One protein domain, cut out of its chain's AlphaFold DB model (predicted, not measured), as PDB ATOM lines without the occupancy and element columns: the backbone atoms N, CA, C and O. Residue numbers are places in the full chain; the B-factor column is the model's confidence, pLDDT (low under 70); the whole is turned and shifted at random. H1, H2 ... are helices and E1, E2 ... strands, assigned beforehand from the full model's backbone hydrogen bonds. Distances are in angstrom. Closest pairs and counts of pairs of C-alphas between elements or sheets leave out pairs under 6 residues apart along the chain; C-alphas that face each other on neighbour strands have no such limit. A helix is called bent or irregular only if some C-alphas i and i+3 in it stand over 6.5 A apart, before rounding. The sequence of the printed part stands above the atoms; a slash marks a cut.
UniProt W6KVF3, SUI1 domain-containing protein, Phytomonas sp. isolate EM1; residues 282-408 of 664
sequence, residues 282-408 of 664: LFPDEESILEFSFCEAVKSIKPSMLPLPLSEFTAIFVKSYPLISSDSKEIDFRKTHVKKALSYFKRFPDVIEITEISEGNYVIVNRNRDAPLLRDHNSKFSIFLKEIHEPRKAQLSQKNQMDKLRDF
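AT A GLANCE: This is residues 282 to 408 of the 664 residues of the protein "SUI1 domain-containing protein" of Phytomonas sp. isolate EM1 (UniProt W6KVF3). The hairpin of strands E1 and E2 lies at one end of a small helical body, whose core is H1 between H2 and H4, and the long helix H5 lies at the other end. The last part of H5, with the two residues after it, sticks out as an arm, residues 397 to 408. The printed part has 127 residues with five named helices and two named strands, in the order H1, H2, H3, E1, E2, H4, H5; the sheet, E1 - E2, is antiparallel and the class is mostly helix. The whole is compact, with a radius of gyration of the C-alphas of 15.3 A and spans of 41 by 40 by 31 A.

IN THESE COORDINATES: Strand E1 is residues 352 to 358, 18.7 A from first to last C-alpha, and E2 is residues 361 to 367, 18.1 A. H1, residues 286 to 300, is 21.2 A long and begins at C-alpha 286 at (51.168, 17.569, -39.321). H2 is residues 310 to 319, 14.3 A; H3 is residues 341 to 345, 6.3 A; H4 is residues 372 to 380, 12.0 A. H5, residues 382 to 406, is 34.3 A long and ends at C-alpha 406 at (33.863, 10.447, -69.435). H5 is irregular, with C-alphas 387 and 390 7.2 A apart, and has a kink of 35 degrees near residue 389.

HOW THE PARTS SIT: E1 and E2 form a hairpin, antiparallel at 150 degrees between their directions; N 355 and O 363 are 2.9 A apart and N 361 and O 358 2.8 A, both within hydrogen-bond range. Residues 308 to 309 pair antiparallel with residues 363 to 364 of E2. The closest C-alphas of H2 and E2, those of Leu 310 and Val 363, are 5.1 A apart. H2 touches H1, of which residues 293 to 297 alone take part, closest at the C-alphas of Ala 297 and Phe 317, 5.0 A; they run opposite ways at a steep tilt of 67 degrees, only just short of about perpendicular. H3 is close to H2 but not clearly touching, with the C-alphas of Thr 314 and Ala 341 7.0 A apart. H4 touches H1, about perpendicular at 75 degrees, closest at the C-alphas of Cys 295 and Leu 374, 6.0 A; of H1, residues 292 to 295 alone take part. H4 and H5 meet only through their link, and H5 is apart from H1. Every O i to N i+4 pair is within hydrogen-bond range in H1, H2, H3 and H4, and 18 of 21 are in H5.

THE WHOLE: The C-alphas of Pro 372 and Phe 408 are the two farthest apart, 45.1 A. The printed part has no cut. The link from H2 to H3, residues 320 to 340, is long. Mean pLDDT of the printed part is 79.0; residues 325 to 335 and 394 to 408 are under 70.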
ATOM      1  N   LEU A 282      59.374  21.984 -46.303       73.81
ATOM      2  CA  LEU A 282      58.340  22.997 -46.026       73.81
ATOM      3  C   LEU A 282      57.186  22.472 -45.157       73.81
ATOM      4  O   LEU A 282      56.479  23.275 -44.539       73.81
ATOM      5  N   PHE A 283      57.020  21.147 -45.087       80.94
ATOM      6  CA  PHE A 283      55.969  20.467 -44.328       80.94
ATOM      7  C   PHE A 283      56.564  19.476 -43.311       80.94
ATOM      8  O   PHE A 283      56.413  18.263 -43.472       80.94
ATOM      9  N   PRO A 284      57.275  19.964 -42.275       72.88
ATOM     10  CA  PRO A 284      58.006  19.103 -41.345       72.88
ATOM     11  C   PRO A 284      57.092  18.318 -40.392       72.88
ATOM     12  O   PRO A 284      57.486  17.273 -39.876       72.88
ATOM     13  N   ASP A 285      55.877  18.808 -40.151       80.19
ATOM     14  CA  ASP A 285      54.948  18.273 -39.160       80.19
ATOM     15  C   ASP A 285      53.482  18.356 -39.625       80.19
ATOM     16  O   ASP A 285      53.132  19.090 -40.551       80.19
ATOM     17  N   GLU A 286      52.595  17.599 -38.972       75.94
ATOM     18  CA  GLU A 286      51.168  17.569 -39.321       75.94
ATOM     19  C   GLU A 286      50.474  18.932 -39.161       75.94
ATOM     20  O   GLU A 286      49.532  19.221 -39.901       75.94
ATOM     21  N   GLU A 287      50.909  19.780 -38.224       80.69
ATOM     22  CA  GLU A 287      50.291  21.085 -37.971       80.69
ATOM     23  C   GLU A 287      50.573  22.046 -39.129       80.69
ATOM     24  O   GLU A 287      49.644  22.697 -39.608       80.69
ATOM     25  N   SER A 288      51.788  22.017 -39.688       82.38
ATOM     26  CA  SER A 288      52.140  22.783 -40.893       82.38
ATOM     27  C   SER A 288      51.262  22.445 -42.110       82.38
ATOM     28  O   SER A 288      50.861  23.332 -42.869       82.38
ATOM     29  N   ILE A 289      50.894  21.169 -42.273       84.06
ATOM     30  CA  ILE A 289      50.009  20.699 -43.347       84.06
ATOM     31  C   ILE A 289      48.575  21.183 -43.110       84.06
ATOM     32  O   ILE A 289      47.902  21.622 -44.049       84.06
ATOM     33  N   LEU A 290      48.095  21.110 -41.866       85.88
ATOM     34  CA  LEU A 290      46.758  21.575 -41.504       85.88
ATOM     35  C   LEU A 290      46.633  23.097 -41.668       85.88
ATOM     36  O   LEU A 290      45.633  23.556 -42.215       85.88
ATOM     37  N   GLU A 291      47.649  23.868 -41.277       87.12
ATOM     38  CA  GLU A 291      47.670  25.327 -41.442       87.12
ATOM     39  C   GLU A 291      47.712  25.743 -42.913       87.12
ATOM     40  O   GLU A 291      46.940  26.615 -43.325       87.12
ATOM     41  N   PHE A 292      48.543  25.080 -43.727       88.75
ATOM     42  CA  PHE A 292      48.576  25.295 -45.175       88.75
ATOM     43  C   PHE A 292      47.195  25.055 -45.791       88.75
ATOM     44  O   PHE A 292      46.652  25.906 -46.501       88.75
ATOM     45  N   SER A 293      46.594  23.908 -45.461       88.12
ATOM     46  CA  SER A 293      45.299  23.499 -46.006       88.12
ATOM     47  C   SER A 293      44.175  24.421 -45.535       88.12
ATOM     48  O   SER A 293      43.231  24.685 -46.276       88.12
ATOM     49  N   PHE A 294      44.283  24.963 -44.318       89.75
ATOM     50  CA  PHE A 294      43.357  25.956 -43.783       89.75
ATOM     51  C   PHE A 294      43.427  27.258 -44.574       89.75
ATOM     52  O   PHE A 294      42.395  27.772 -45.008       89.75
ATOM     53  N   CYS A 295      44.636  27.762 -44.812       88.94
ATOM     54  CA  CYS A 295      44.853  28.991 -45.561       88.94
ATOM     55  C   CYS A 295      44.341  28.875 -47.003       88.94
ATOM     56  O   CYS A 295      43.594  29.743 -47.462       88.94
ATOM     57  N   GLU A 296      44.661  27.781 -47.698       88.88
ATOM     58  CA  GLU A 296      44.161  27.524 -49.054       88.88
ATOM     59  C   GLU A 296      42.636  27.350 -49.097       88.88
ATOM     60  O   GLU A 296      41.963  27.922 -49.964       88.88
ATOM     61  N   ALA A 297      42.051  26.673 -48.104       88.38
ATOM     62  CA  ALA A 297      40.603  26.553 -47.991       88.38
ATOM     63  C   ALA A 297      39.932  27.921 -47.830       88.38
ATOM     64  O   ALA A 297      38.983  28.218 -48.556       88.38
ATOM     65  N   VAL A 298      40.436  28.788 -46.946       88.94
ATOM     66  CA  VAL A 298      39.895  30.143 -46.723       88.94
ATOM     67  C   VAL A 298      40.032  31.020 -47.970       88.94
ATOM     68  O   VAL A 298      39.108  31.775 -48.301       88.94
ATOM     69  N   LYS A 299      41.146  30.911 -48.704       87.19
ATOM     70  CA  LYS A 299      41.335  31.619 -49.979       87.19
ATOM     71  C   LYS A 299      40.309  31.197 -51.025       87.19
ATOM     72  O   LYS A 299      39.793  32.069 -51.727       87.19
ATOM     73  N   SER A 300      39.989  29.904 -51.102       83.69
ATOM     74  CA  SER A 300      39.073  29.350 -52.108       83.69
ATOM     75  C   SER A 300      37.613  29.800 -51.947       83.69
ATOM     76  O   SER A 300      36.869  29.846 -52.928       83.69
ATOM     77  N   ILE A 301      37.195  30.198 -50.740       86.00
ATOM     78  CA  ILE A 301      35.838  30.702 -50.500       86.00
ATOM     79  C   ILE A 301      35.639  31.993 -51.322       86.00
ATOM     80  O   ILE A 301      36.535  32.835 -51.411       86.00
ATOM     81  N   LYS A 302      34.445  32.226 -51.885       84.38
ATOM     82  CA  LYS A 302      34.018  33.503 -52.517       84.38
ATOM     83  C   LYS A 302      33.049  34.267 -51.596       84.38
ATOM     84  O   LYS A 302      32.415  33.618 -50.772       84.38
ATOM     85  N   PRO A 303      32.929  35.609 -51.654       80.38
ATOM     86  CA  PRO A 303      31.997  36.331 -50.776       80.38
ATOM     87  C   PRO A 303      30.539  35.896 -50.988       80.38
ATOM     88  O   PRO A 303      29.769  35.834 -50.042       80.38
ATOM     89  N   SER A 304      30.195  35.494 -52.216       79.00
ATOM     90  CA  SER A 304      28.881  34.954 -52.589       79.00
ATOM     91  C   SER A 304      28.543  33.592 -51.972       79.00
ATOM     92  O   SER A 304      27.396  33.173 -52.057       79.00
ATOM     93  N   MET A 305      29.525  32.879 -51.407       77.88
ATOM     94  CA  MET A 305      29.320  31.575 -50.760       77.88
ATOM     95  C   MET A 305      28.956  31.705 -49.277       77.88
ATOM     96  O   MET A 305      28.628  30.709 -48.644       77.88
ATOM     97  N   LEU A 306      29.061  32.909 -48.706       84.31
ATOM     98  CA  LEU A 306      28.756  33.154 -47.301       84.31
ATOM     99  C   LEU A 306      27.272  33.525 -47.144       84.31
ATOM    100  O   LEU A 306      26.738  34.252 -47.987       84.31
ATOM    101  N   PRO A 307      26.599  33.068 -46.074       85.38
ATOM    102  CA  PRO A 307      27.137  32.307 -44.942       85.38
ATOM    103  C   PRO A 307      27.287  30.798 -45.259       85.38
ATOM    104  O   PRO A 307      26.355  30.168 -45.752       85.38
ATOM    105  N   LEU A 308      28.464  30.217 -44.982       87.19
ATOM    106  CA  LEU A 308      28.854  28.864 -45.424       87.19
ATOM    107  C   LEU A 308      28.779  27.834 -44.278       87.19
ATOM    108  O   LEU A 308      29.460  28.023 -43.264       87.19
ATOM    109  N   PRO A 309      28.011  26.733 -44.398       88.62
ATOM    110  CA  PRO A 309      27.951  25.699 -43.364       88.62
ATOM    111  C   PRO A 309      29.324  25.098 -43.039       88.62
ATOM    112  O   PRO A 309      30.121  24.810 -43.934       88.62
ATOM    113  N   LEU A 310      29.600  24.836 -41.755       86.50
ATOM    114  CA  LEU A 310      30.901  24.300 -41.330       86.50
ATOM    115  C   LEU A 310      31.211  22.930 -41.951       86.50
ATOM    116  O   LEU A 310      32.373  22.609 -42.193       86.50
ATOM    117  N   SER A 311      30.186  22.121 -42.228       84.62
ATOM    118  CA  SER A 311      30.322  20.835 -42.922       84.62
ATOM    119  C   SER A 311      30.853  21.003 -44.348       84.62
ATOM    120  O   SER A 311      31.759  20.274 -44.749       84.62
ATOM    121  N   GLU A 312      30.343  21.987 -45.091       84.81
ATOM    122  CA  GLU A 312      30.803  22.314 -46.445       84.81
ATOM    123  C   GLU A 312      32.222  22.878 -46.421       84.81
ATOM    124  O   GLU A 312      33.076  22.436 -47.189       84.81
ATOM    125  N   PHE A 313      32.520  23.773 -45.474       86.81
ATOM    126  CA  PHE A 313      33.882  24.274 -45.295       86.81
ATOM    127  C   PHE A 313      34.875  23.160 -44.940       86.81
ATOM    128  O   PHE A 313      35.981  23.122 -45.472       86.81
ATOM    129  N   THR A 314      34.473  22.203 -44.099       86.25
ATOM    130  CA  THR A 314      35.309  21.041 -43.761       86.25
ATOM    131  C   THR A 314      35.613  20.201 -45.006       86.25
ATOM    132  O   THR A 314      36.734  19.729 -45.165       86.25
ATOM    133  N   ALA A 315      34.653  20.051 -45.924       83.88
ATOM    134  CA  ALA A 315      34.879  19.346 -47.185       83.88
ATOM    135  C   ALA A 315      35.863  20.086 -48.110       83.88
ATOM    136  O   ALA A 315      36.673  19.440 -48.775       83.88
ATOM    137  N   ILE A 316      35.825  21.423 -48.141       84.06
ATOM    138  CA  ILE A 316      36.802  22.250 -48.871       84.06
ATOM    139  C   ILE A 316      38.194  22.106 -48.241       84.06
ATOM    140  O   ILE A 316      39.178  21.885 -48.946       84.06
ATOM    141  N   PHE A 317      38.268  22.168 -46.913       85.75
ATOM    142  CA  PHE A 317      39.503  22.023 -46.149       85.75
ATOM    143  C   PHE A 317      40.220  20.698 -46.424       85.75
ATOM    144  O   PHE A 317      41.401  20.701 -46.754       85.75
ATOM    145  N   VAL A 318      39.500  19.575 -46.373       82.81
ATOM    146  CA  VAL A 318      40.070  18.237 -46.619       82.81
ATOM    147  C   VAL A 318      40.676  18.109 -48.022       82.81
ATOM    148  O   VAL A 318      41.664  17.398 -48.198       82.81
ATOM    149  N   LYS A 319      40.109  18.821 -49.004       78.81
ATOM    150  CA  LYS A 319      40.579  18.851 -50.398       78.81
ATOM    151  C   LYS A 319      41.715  19.841 -50.651       78.81
ATOM    152  O   LYS A 319      42.330  19.779 -51.708       78.81
ATOM    153  N   SER A 320      41.999  20.739 -49.710       83.81
ATOM    154  CA  SER A 320      43.021  21.789 -49.848       83.81
ATOM    155  C   SER A 320      44.424  21.308 -49.443       83.81
ATOM    156  O   SER A 320      45.267  22.105 -49.047       83.81
ATOM    157  N   TYR A 321      44.669  19.997 -49.522       83.56
ATOM    158  CA  TYR A 321      45.929  19.366 -49.134       83.56
ATOM    159  C   TYR A 321      47.091  19.796 -50.054       83.56
ATOM    160  O   TYR A 321      46.886  19.941 -51.265       83.56
ATOM    161  N   PRO A 322      48.324  19.965 -49.536       82.94
ATOM    162  CA  PRO A 322      49.486  20.294 -50.359       82.94
ATOM    163  C   PRO A 322      49.804  19.181 -51.372       82.94
ATOM    164  O   PRO A 322      50.022  18.019 -51.035       82.94
ATOM    165  N   LEU A 323      49.863  19.549 -52.651       79.06
ATOM    166  CA  LEU A 323      50.008  18.617 -53.778       79.06
ATOM    167  C   LEU A 323      51.486  18.313 -54.078       79.06
ATOM    168  O   LEU A 323      52.021  18.733 -55.102       79.06
ATOM    169  N   ILE A 324      52.154  17.597 -53.169       70.50
ATOM    170  CA  ILE A 324      53.607  17.326 -53.231       70.50
ATOM    171  C   ILE A 324      53.939  16.111 -54.120       70.50
ATOM    172  O   ILE A 324      54.943  16.129 -54.832       70.50
ATOM    173  N   SER A 325      53.072  15.096 -54.168       60.12
ATOM    174  CA  SER A 325      53.229  13.903 -55.016       60.12
ATOM    175  C   SER A 325      51.922  13.529 -55.726       60.12
ATOM    176  O   SER A 325      50.850  14.030 -55.383       60.12
ATOM    177  N   SER A 326      52.008  12.645 -56.727       50.97
ATOM    178  CA  SER A 326      50.864  12.141 -57.508       50.97
ATOM    179  C   SER A 326      49.828  11.377 -56.672       50.97
ATOM    180  O   SER A 326      48.677  11.263 -57.088       50.97
ATOM    181  N   ASP A 327      50.221  10.908 -55.485       50.41
ATOM    182  CA  ASP A 327      49.370  10.211 -54.521       50.41
ATOM    183  C   ASP A 327      48.971  11.161 -53.380       50.41
ATOM    184  O   ASP A 327      49.286  10.939 -52.206       50.41
ATOM    185  N   SER A 328      48.305  12.270 -53.710       54.88
ATOM    186  CA  SER A 328      47.819  13.211 -52.697       54.88
ATOM    187  C   SER A 328      46.773  12.533 -51.803       54.88
ATOM    188  O   SER A 328      45.697  12.151 -52.270       54.88
ATOM    189  N   LYS A 329      47.085  12.375 -50.514       60.75
ATOM    190  CA  LYS A 329      46.159  11.852 -49.499       60.75
ATOM    191  C   LYS A 329      45.221  12.967 -49.032       60.75
ATOM    192  O   LYS A 329      45.663  14.082 -48.789       60.75
ATOM    193  N   GLU A 330      43.940  12.657 -48.861       67.06
ATOM    194  CA  GLU A 330      42.993  13.552 -48.186       67.06
ATOM    195  C   GLU A 330      43.309  13.654 -46.681       67.06
ATOM    196  O   GLU A 330      43.797  12.698 -46.065       67.06
ATOM    197  N   ILE A 331      42.996  14.802 -46.068       68.88
ATOM    198  CA  ILE A 331      43.139  14.997 -44.618       68.88
ATOM    199  C   ILE A 331      42.106  14.142 -43.875       68.88
ATOM    200  O   ILE A 331      40.905  14.406 -43.924       68.88
ATOM    201  N   ASP A 332      42.572  13.153 -43.112       68.88
ATOM    202  CA  ASP A 332      41.726  12.368 -42.211       68.88
ATOM    203  C   ASP A 332      41.832  12.894 -40.774       68.88
ATOM    204  O   ASP A 332      42.747  12.538 -40.026       68.88
ATOM    205  N   PHE A 333      40.847  13.693 -40.354       67.12
ATOM    206  CA  PHE A 333      40.761  14.232 -38.990       67.12
ATOM    207  C   PHE A 333      40.833  13.158 -37.889       67.12
ATOM    208  O   PHE A 333      41.216  13.467 -36.760       67.12
ATOM    209  N   ARG A 334      40.488  11.891 -38.176       64.31
ATOM    210  CA  ARG A 334      40.568  10.797 -37.187       64.31
ATOM    211  C   ARG A 334      42.005  10.406 -36.857       64.31
ATOM    212  O   ARG A 334      42.235   9.842 -35.788       64.31
ATOM    213  N   LYS A 335      42.932  10.672 -37.778       65.44
ATOM    214  CA  LYS A 335      44.359  10.363 -37.647       65.44
ATOM    215  C   LYS A 335      45.159  11.542 -37.107       65.44
ATOM    216  O   LYS A 335      46.191  11.317 -36.495       65.44
ATOM    217  N   THR A 336      44.649  12.761 -37.270       70.75
ATOM    218  CA  THR A 336      45.287  13.973 -36.745       70.75
ATOM    219  C   THR A 336      45.118  14.114 -35.232       70.75
ATOM    220  O   THR A 336      44.133  13.648 -34.646       70.75
ATOM    221  N   HIS A 337      46.020  14.866 -34.596       70.62
ATOM    222  CA  HIS A 337      45.894  15.268 -33.190       70.62
ATOM    223  C   HIS A 337      44.594  16.040 -32.887       70.62
ATOM    224  O   HIS A 337      44.106  16.024 -31.751       70.62
ATOM    225  N   VAL A 338      43.987  16.671 -33.898       71.75
ATOM    226  CA  VAL A 338      42.756  17.449 -33.757       71.75
ATOM    227  C   VAL A 338      41.544  16.645 -34.222       71.75
ATOM    228  O   VAL A 338      41.079  16.737 -35.350       71.75
ATOM    229  N   LYS A 339      40.958  15.885 -33.294       72.31
ATOM    230  CA  LYS A 339      39.842  14.960 -33.579       72.31
ATOM    231  C   LYS A 339      38.517  15.636 -33.982       72.31
ATOM    232  O   LYS A 339      37.563  14.937 -34.321       72.31
ATOM    233  N   LYS A 340      38.407  16.968 -33.880       80.12
ATOM    234  CA  LYS A 340      37.186  17.744 -34.173       80.12
ATOM    235  C   LYS A 340      37.512  19.012 -34.967       80.12
ATOM    236  O   LYS A 340      38.200  19.891 -34.455       80.12
ATOM    237  N   ALA A 341      36.921  19.151 -36.155       80.50
ATOM    238  CA  ALA A 341      37.132  20.290 -37.054       80.50
ATOM    239  C   ALA A 341      36.762  21.647 -36.421       80.50
ATOM    240  O   ALA A 341      37.540  22.592 -36.473       80.50
ATOM    241  N   LEU A 342      35.622  21.733 -35.721       84.81
ATOM    242  CA  LEU A 342      35.205  22.962 -35.027       84.81
ATOM    243  C   LEU A 342      36.244  23.449 -34.002       84.81
ATOM    244  O   LEU A 342      36.484  24.647 -33.887       84.81
ATOM    245  N   SER A 343      36.859  22.524 -33.259       84.62
ATOM    246  CA  SER A 343      37.887  22.853 -32.265       84.62
ATOM    247  C   SER A 343      39.163  23.387 -32.909       84.62
ATOM    248  O   SER A 343      39.853  24.189 -32.289       84.62
ATOM    249  N   TYR A 344      39.467  22.954 -34.134       85.12
ATOM    250  CA  TYR A 344      40.588  23.469 -34.911       85.12
ATOM    251  C   TYR A 344      40.305  24.885 -35.418       85.12
ATOM    252  O   TYR A 344      41.050  25.812 -35.130       85.12
ATOM    253  N   PHE A 345      39.175  25.075 -36.102       88.06
ATOM    254  CA  PHE A 345      38.840  26.339 -36.757       88.06
ATOM    255  C   PHE A 345      38.626  27.499 -35.774       88.06
ATOM    256  O   PHE A 345      38.977  28.634 -36.080       88.06
ATOM    257  N   LYS A 346      38.143  27.217 -34.554       86.44
ATOM    258  CA  LYS A 346      38.033  28.218 -33.478       86.44
ATOM    259  C   LYS A 346      39.377  28.792 -33.004       86.44
ATOM    260  O   LYS A 346      39.363  29.784 -32.284       86.44
ATOM    261  N   ARG A 347      40.519  28.200 -33.380       86.69
ATOM    262  CA  ARG A 347      41.853  28.747 -33.070       86.69
ATOM    263  C   ARG A 347      42.188  30.002 -33.882       86.69
ATOM    264  O   ARG A 347      43.088  30.728 -33.484       86.69
ATOM    265  N   PHE A 348      41.462  30.268 -34.972       88.19
ATOM    266  CA  PHE A 348      41.758  31.351 -35.915       88.19
ATOM    267  C   PHE A 348      40.605  32.370 -36.034       88.19
ATOM    268  O   PHE A 348      40.074  32.564 -37.134       88.19
ATOM    269  N   PRO A 349      40.203  33.035 -34.931       86.06
ATOM    270  CA  PRO A 349      39.104  34.006 -34.949       86.06
ATOM    271  C   PRO A 349      39.404  35.221 -35.840       86.06
ATOM    272  O   PRO A 349      38.491  35.822 -36.396       86.06
ATOM    273  N   ASP A 350      40.686  35.542 -36.028       86.31
ATOM    274  CA  ASP A 350      41.133  36.679 -36.838       86.31
ATOM    275  C   ASP A 350      41.033  36.416 -38.351       86.31
ATOM    276  O   ASP A 350      41.145  37.348 -39.151       86.31
ATOM    277  N   VAL A 351      40.838  35.150 -38.746       87.25
ATOM    278  CA  VAL A 351      40.791  34.690 -40.145       87.25
ATOM    279  C   VAL A 351      39.360  34.360 -40.571       87.25
ATOM    280  O   VAL A 351      38.956  34.724 -41.678       87.25
ATOM    281  N   ILE A 352      38.585  33.687 -39.716       90.06
ATOM    282  CA  ILE A 352      37.189  33.317 -39.984       90.06
ATOM    283  C   ILE A 352      36.297  33.562 -38.769       90.06
ATOM    284  O   ILE A 352      36.664  33.283 -37.631       90.06
ATOM    285  N   GLU A 353      35.075  34.010 -39.036       89.88
ATOM    286  CA  GLU A 353      34.055  34.228 -38.014       89.88
ATOM    287  C   GLU A 353      33.024  33.094 -38.053       89.88
ATOM    288  O   GLU A 353      32.348  32.898 -39.068       89.88
ATOM    289  N   ILE A 354      32.906  32.337 -36.956       90.06
ATOM    290  CA  ILE A 354      32.011  31.175 -36.842       90.06
ATOM    291  C   ILE A 354      30.882  31.489 -35.863       90.06
ATOM    292  O   ILE A 354      31.129  31.722 -34.679       90.06
ATOM    293  N   THR A 355      29.639  31.390 -36.329       88.19
ATOM    294  CA  THR A 355      28.435  31.569 -35.503       88.19
ATOM    295  C   THR A 355      27.593  30.301 -35.458       88.19
ATOM    296  O   THR A 355      27.547  29.543 -36.428       88.19
ATOM    297  N   GLU A 356      26.893  30.083 -34.347       90.19
ATOM    298  CA  GLU A 356      25.919  29.001 -34.191       90.19
ATOM    299  C   GLU A 356      24.513  29.524 -34.507       90.19
ATOM    300  O   GLU A 356      24.049  30.465 -33.867       90.19
ATOM    301  N   ILE A 357      23.848  28.944 -35.512       83.69
ATOM    302  CA  ILE A 357      22.504  29.377 -35.947       83.69
ATOM    303  C   ILE A 357      21.410  28.592 -35.208       83.69
ATOM    304  O   ILE A 357      20.354  29.126 -34.879       83.69
ATOM    305  N   SER A 358      21.666  27.316 -34.936       80.19
ATOM    306  CA  SER A 358      20.817  26.431 -34.135       80.19
ATOM    307  C   SER A 358      21.706  25.419 -33.421       80.19
ATOM    308  O   SER A 358      22.837  25.220 -33.857       80.19
ATOM    309  N   GLU A 359      21.197  24.748 -32.386       75.75
ATOM    310  CA  GLU A 359      21.973  23.795 -31.579       75.75
ATOM    311  C   GLU A 359      22.768  22.808 -32.459       75.75
ATOM    312  O   GLU A 359      22.198  22.022 -33.218       75.75
ATOM    313  N   GLY A 360      24.101  22.910 -32.411       74.75
ATOM    314  CA  GLY A 360      25.031  22.065 -33.166       74.75
ATOM    315  C   GLY A 360      25.290  22.454 -34.631       74.75
ATOM    316  O   GLY A 360      26.149  21.837 -35.265       74.75
ATOM    317  N   ASN A 361      24.623  23.480 -35.170       83.62
ATOM    318  CA  ASN A 361      24.800  23.961 -36.543       83.62
ATOM    319  C   ASN A 361      25.625  25.251 -36.584       83.62
ATOM    320  O   ASN A 361      25.124  26.355 -36.350       83.62
ATOM    321  N   TYR A 362      26.897  25.093 -36.946       88.38
ATOM    322  CA  TYR A 362      27.862  26.180 -37.080       88.38
ATOM    323  C   TYR A 362      28.019  26.611 -38.535       88.38
ATOM    324  O   TYR A 362      28.063  25.777 -39.444       88.38
ATOM    325  N   VAL A 363      28.147  27.916 -38.745       89.56
ATOM    326  CA  VAL A 363      28.258  28.535 -40.066       89.56
ATOM    327  C   VAL A 363      29.335  29.612 -40.030       89.56
ATOM    328  O   VAL A 363      29.469  30.332 -39.039       89.56
ATOM    329  N   ILE A 364      30.116  29.702 -41.103       89.19
ATOM    330  CA  ILE A 364      31.107  30.755 -41.311       89.19
ATOM    331  C   ILE A 364      30.394  31.950 -41.931       89.19
ATOM    332  O   ILE A 364      29.821  31.838 -43.016       89.19
ATOM    333  N   VAL A 365      30.421  33.084 -41.241       87.38
ATOM    334  CA  VAL A 365      29.699  34.298 -41.649       87.38
ATOM    335  C   VAL A 365      30.613  35.254 -42.394       87.38
ATOM    336  O   VAL A 365      30.196  35.884 -43.362       87.38
ATOM    337  N   ASN A 366      31.871  35.329 -41.969       86.44
ATOM    338  CA  ASN A 366      32.838  36.258 -42.520       86.44
ATOM    339  C   ASN A 366      34.227  35.622 -42.625       86.44
ATOM    340  O   ASN A 366      34.552  34.674 -41.904       86.44
ATOM    341  N   ARG A 367      35.048  36.166 -43.526       88.31
ATOM    342  CA  ARG A 367      36.464  35.824 -43.652       88.31
ATOM    343  C   ARG A 367      37.316  37.076 -43.816       88.31
ATOM    344  O   ARG A 367      36.941  38.004 -44.529       88.31
ATOM    345  N   ASN A 368      38.506  37.049 -43.242       86.44
ATOM    346  CA  ASN A 368      39.498  38.101 -43.367       86.44
ATOM    347  C   ASN A 368      40.679  37.605 -44.208       86.44
ATOM    348  O   ASN A 368      41.469  36.780 -43.754       86.44
ATOM    349  N   ARG A 369      40.806  38.103 -45.445       82.38
ATOM    350  CA  ARG A 369      41.927  37.743 -46.333       82.38
ATOM    351  C   ARG A 369      43.232  38.466 -45.993       82.38
ATOM    352  O   ARG A 369      44.290  38.023 -46.423       82.38
ATOM    353  N   ASP A 370      43.152  39.538 -45.214       83.50
ATOM    354  CA  ASP A 370      44.290  40.360 -44.805       83.50
ATOM    355  C   ASP A 370      44.917  39.909 -43.484       83.50
ATOM    356  O   ASP A 370      45.841  40.555 -42.986       83.50
ATOM    357  N   ALA A 371      44.433  38.802 -42.915       87.75
ATOM    358  CA  ALA A 371      44.970  38.251 -41.686       87.75
ATOM    359  C   ALA A 371      46.479  37.947 -41.828       87.75
ATOM    360  O   ALA A 371      46.890  37.408 -42.865       87.75
ATOM    361  N   PRO A 372      47.303  38.230 -40.798       86.69
ATOM    362  CA  PRO A 372      48.747  37.979 -40.827       86.69
ATOM    363  C   PRO A 372      49.100  36.556 -41.270       86.69
ATOM    364  O   PRO A 372      49.932  36.381 -42.151       86.69
ATOM    365  N   LEU A 373      48.348  35.561 -40.784       87.38
ATOM    366  CA  LEU A 373      48.519  34.149 -41.135       87.38
ATOM    367  C   LEU A 373      48.487  33.888 -42.655       87.38
ATOM    368  O   LEU A 373      49.297  33.126 -43.173       87.38
ATOM    369  N   LEU A 374      47.578  34.539 -43.392       85.38
ATOM    370  CA  LEU A 374      47.455  34.366 -44.845       85.38
ATOM    371  C   LEU A 374      48.586  35.061 -45.612       85.38
ATOM    372  O   LEU A 374      49.005  34.576 -46.666       85.38
ATOM    373  N   ARG A 375      49.080  36.193 -45.097       84.81
ATOM    374  CA  ARG A 375      50.231  36.903 -45.672       84.81
ATOM    375  C   ARG A 375      51.513  36.102 -45.467       84.81
ATOM    376  O   ARG A 375      52.256  35.902 -46.428       84.81
ATOM    377  N   ASP A 376      51.703  35.574 -44.265       85.69
ATOM    378  CA  ASP A 376      52.833  34.716 -43.922       85.69
ATOM    379  C   ASP A 376      52.815  33.446 -44.775       85.69
ATOM    380  O   ASP A 376      53.822  33.117 -45.396       85.69
ATOM    381  N   HIS A 377      51.649  32.809 -44.937       88.12
ATOM    382  CA  HIS A 377      51.460  31.672 -45.844       88.12
ATOM    383  C   HIS A 377      51.856  31.995 -47.293       88.12
ATOM    384  O   HIS A 377      52.615  31.247 -47.905       88.12
ATOM    385  N   ASN A 378      51.395  33.123 -47.846       84.56
ATOM    386  CA  ASN A 378      51.756  33.528 -49.210       84.56
ATOM    387  C   ASN A 378      53.259  33.739 -49.379       84.56
ATOM    388  O   ASN A 378      53.809  33.364 -50.408       84.56
ATOM    389  N   SER A 379      53.916  34.336 -48.384       84.38
ATOM    390  CA  SER A 379      55.359  34.569 -48.435       84.38
ATOM    391  C   SER A 379      56.149  33.259 -48.316       84.38
ATOM    392  O   SER A 379      56.992  32.976 -49.169       84.38
ATOM    393  N   LYS A 380      55.805  32.422 -47.327       84.56
ATOM    394  CA  LYS A 380      56.481  31.162 -46.994       84.56
ATOM    395  C   LYS A 380      56.367  30.123 -48.107       84.56
ATOM    396  O   LYS A 380      57.332  29.417 -48.370       84.56
ATOM    397  N   PHE A 381      55.210  30.038 -48.763       84.62
ATOM    398  CA  PHE A 381      54.939  29.028 -49.790       84.62
ATOM    399  C   PHE A 381      54.902  29.598 -51.217       84.62
ATOM    400  O   PHE A 381      54.455  28.902 -52.119       84.62
ATOM    401  N   SER A 382      55.356  30.834 -51.453       82.56
ATOM    402  CA  SER A 382      55.255  31.521 -52.759       82.56
ATOM    403  C   SER A 382      55.758  30.688 -53.946       82.56
ATOM    404  O   SER A 382      55.033  30.514 -54.926       82.56
ATOM    405  N   ILE A 383      56.966  30.129 -53.833       80.25
ATOM    406  CA  ILE A 383      57.593  29.295 -54.870       80.25
ATOM    407  C   ILE A 383      56.813  27.985 -55.045       80.25
ATOM    408  O   ILE A 383      56.419  27.640 -56.155       80.25
ATOM    409  N   PHE A 384      56.501  27.293 -53.944       84.44
ATOM    410  CA  PHE A 384      55.730  26.045 -53.967       84.44
ATOM    411  C   PHE A 384      54.336  26.222 -54.587       84.44
ATOM    412  O   PHE A 384      53.881  25.376 -55.357       84.44
ATOM    413  N   LEU A 385      53.653  27.325 -54.268       84.81
ATOM    414  CA  LEU A 385      52.331  27.637 -54.799       84.81
ATOM    415  C   LEU A 385      52.377  27.830 -56.315       84.81
ATOM    416  O   LEU A 385      51.552  27.245 -57.013       84.81
ATOM    417  N   LYS A 386      53.349  28.607 -56.805       82.81
ATOM    418  CA  LYS A 386      53.478  28.952 -58.223       82.81
ATOM    419  C   LYS A 386      53.942  27.772 -59.078       82.81
ATOM    420  O   LYS A 386      53.331  27.501 -60.104       82.81
ATOM    421  N   GLU A 387      54.983  27.068 -58.645       79.94
ATOM    422  CA  GLU A 387      55.662  26.064 -59.474       79.94
ATOM    423  C   GLU A 387      55.046  24.659 -59.342       79.94
ATOM    424  O   GLU A 387      55.153  23.845 -60.255       79.94
ATOM    425  N   ILE A 388      54.379  24.346 -58.219       80.75
ATOM    426  CA  ILE A 388      53.922  22.975 -57.925       80.75
ATOM    427  C   ILE A 388      52.427  22.902 -57.616       80.75
ATOM    428  O   ILE A 388      51.695  22.160 -58.277       80.75
ATOM    429  N   HIS A 389      51.954  23.620 -56.593       82.12
ATOM    430  CA  HIS A 389      50.604  23.420 -56.065       82.12
ATOM    431  C   HIS A 389      49.515  23.881 -57.037       82.12
ATOM    432  O   HIS A 389      48.620  23.094 -57.340       82.12
ATOM    433  N   GLU A 390      49.579  25.117 -57.540       81.31
ATOM    434  CA  GLU A 390      48.557  25.657 -58.447       81.31
ATOM    435  C   GLU A 390      48.535  24.944 -59.812       81.31
ATOM    436  O   GLU A 390      47.448  24.527 -60.223       81.31
ATOM    437  N   PRO A 391      49.677  24.662 -60.479       77.88
ATOM    438  CA  PRO A 391      49.679  23.877 -61.716       77.88
ATOM    439  C   PRO A 391      49.069  22.480 -61.541       77.88
ATOM    440  O   PRO A 391      48.226  22.058 -62.333       77.88
ATOM    441  N   ARG A 392      49.418  21.758 -60.465       77.62
ATOM    442  CA  ARG A 392      48.853  20.423 -60.200       77.62
ATOM    443  C   ARG A 392      47.384  20.468 -59.811       77.62
ATOM    444  O   ARG A 392      46.630  19.566 -60.164       77.62
ATOM    445  N   LYS A 393      46.956  21.503 -59.091       77.31
ATOM    446  CA  LYS A 393      45.549  21.736 -58.750       77.31
ATOM    447  C   LYS A 393      44.723  21.996 -60.007       77.31
ATOM    448  O   LYS A 393      43.646  21.416 -60.133       77.31
ATOM    449  N   ALA A 394      45.247  22.775 -60.956       69.62
ATOM    450  CA  ALA A 394      44.642  22.959 -62.273       69.62
ATOM    451  C   ALA A 394      44.549  21.625 -63.038       69.62
ATOM    452  O   ALA A 394      43.456  21.240 -63.448       69.62
ATOM    453  N   GLN A 395      45.640  20.853 -63.113       68.62
ATOM    454  CA  GLN A 395      45.659  19.528 -63.753       68.62
ATOM    455  C   GLN A 395      44.684  18.524 -63.110       68.62
ATOM    456  O   GLN A 395      43.994  17.790 -63.814       68.62
ATOM    457  N   LEU A 396      44.588  18.475 -61.776       69.38
ATOM    458  CA  LEU A 396      43.638  17.615 -61.059       69.38
ATOM    459  C   LEU A 396      42.193  18.077 -61.245       69.38
ATOM    460  O   LEU A 396      41.302  17.237 -61.357       69.38
ATOM    461  N   SER A 397      41.945  19.389 -61.265       64.94
ATOM    462  CA  SER A 397      40.621  19.945 -61.556       64.94
ATOM    463  C   SER A 397      40.183  19.544 -62.962       64.94
ATOM    464  O   SER A 397      39.107  18.964 -63.128       64.94
ATOM    465  N   GLN A 398      41.077  19.728 -63.938       59.06
ATOM    466  CA  GLN A 398      40.877  19.312 -65.316       59.06
ATOM    467  C   GLN A 398      40.610  17.806 -65.372       59.06
ATOM    468  O   GLN A 398      39.549  17.404 -65.827       59.06
ATOM    469  N   LYS A 399      41.474  16.957 -64.801       65.25
ATOM    470  CA  LYS A 399      41.299  15.493 -64.784       65.25
ATOM    471  C   LYS A 399      39.987  15.041 -64.134       65.25
ATOM    472  O   LYS A 399      39.268  14.243 -64.721       65.25
ATOM    473  N   ASN A 400      39.631  15.561 -62.961       63.50
ATOM    474  CA  ASN A 400      38.364  15.228 -62.299       63.50
ATOM    475  C   ASN A 400      37.154  15.636 -63.148       63.50
ATOM    476  O   ASN A 400      36.123  14.962 -63.149       63.50
ATOM    477  N   GLN A 401      37.264  16.748 -63.870       57.28
ATOM    478  CA  GLN A 401      36.245  17.176 -64.809       57.28
ATOM    479  C   GLN A 401      36.200  16.279 -66.053       57.28
ATOM    480  O   GLN A 401      35.108  15.887 -66.465       57.28
ATOM    481  N   MET A 402      37.356  15.889 -66.594       56.00
ATOM    482  CA  MET A 402      37.476  14.910 -67.677       56.00
ATOM    483  C   MET A 402      36.824  13.585 -67.279       56.00
ATOM    484  O   MET A 402      36.039  13.044 -68.050       56.00
ATOM    485  N   ASP A 403      37.069  13.098 -66.062       60.16
ATOM    486  CA  ASP A 403      36.482  11.863 -65.536       60.16
ATOM    487  C   ASP A 403      34.954  11.993 -65.366       60.16
ATOM    488  O   ASP A 403      34.202  11.112 -65.791       60.16
ATOM    489  N   LYS A 404      34.452  13.135 -64.863       57.28
ATOM    490  CA  LYS A 404      33.002  13.436 -64.810       57.28
ATOM    491  C   LYS A 404      32.346  13.490 -66.199       57.28
ATOM    492  O   LYS A 404      31.172  13.129 -66.332       57.28
ATOM    493  N   LEU A 405      33.061  13.980 -67.216       53.75
ATOM    494  CA  LEU A 405      32.597  14.029 -68.607       53.75
ATOM    495  C   LEU A 405      32.675  12.649 -69.285       53.75
ATOM    496  O   LEU A 405      31.768  12.299 -70.041       53.75
ATOM    497  N   ARG A 406      33.700  11.840 -68.973       54.72
ATOM    498  CA  ARG A 406      33.863  10.447 -69.435       54.72
ATOM    499  C   ARG A 406      32.770   9.518 -68.926       54.72
ATOM    500  O   ARG A 406      32.401   8.585 -69.625       54.72
ATOM    501  N   ASP A 407      32.217   9.785 -67.747       54.84
ATOM    502  CA  ASP A 407      31.192   8.937 -67.131       54.84
ATOM    503  C   ASP A 407      29.813   8.989 -67.827       54.84
ATOM    504  O   ASP A 407      28.875   8.347 -67.345       54.84
ATOM    505  N   PHE A 408      29.651   9.761 -68.918       52.12
ATOM    506  CA  PHE A 408      28.421   9.945 -69.726       52.12
ATOM    507  C   PHE A 408      27.137  10.298 -68.934       52.12
ATOM    508  O   PHE A 408      26.047  10.407 -69.498       52.12
TER     509      PHE A 408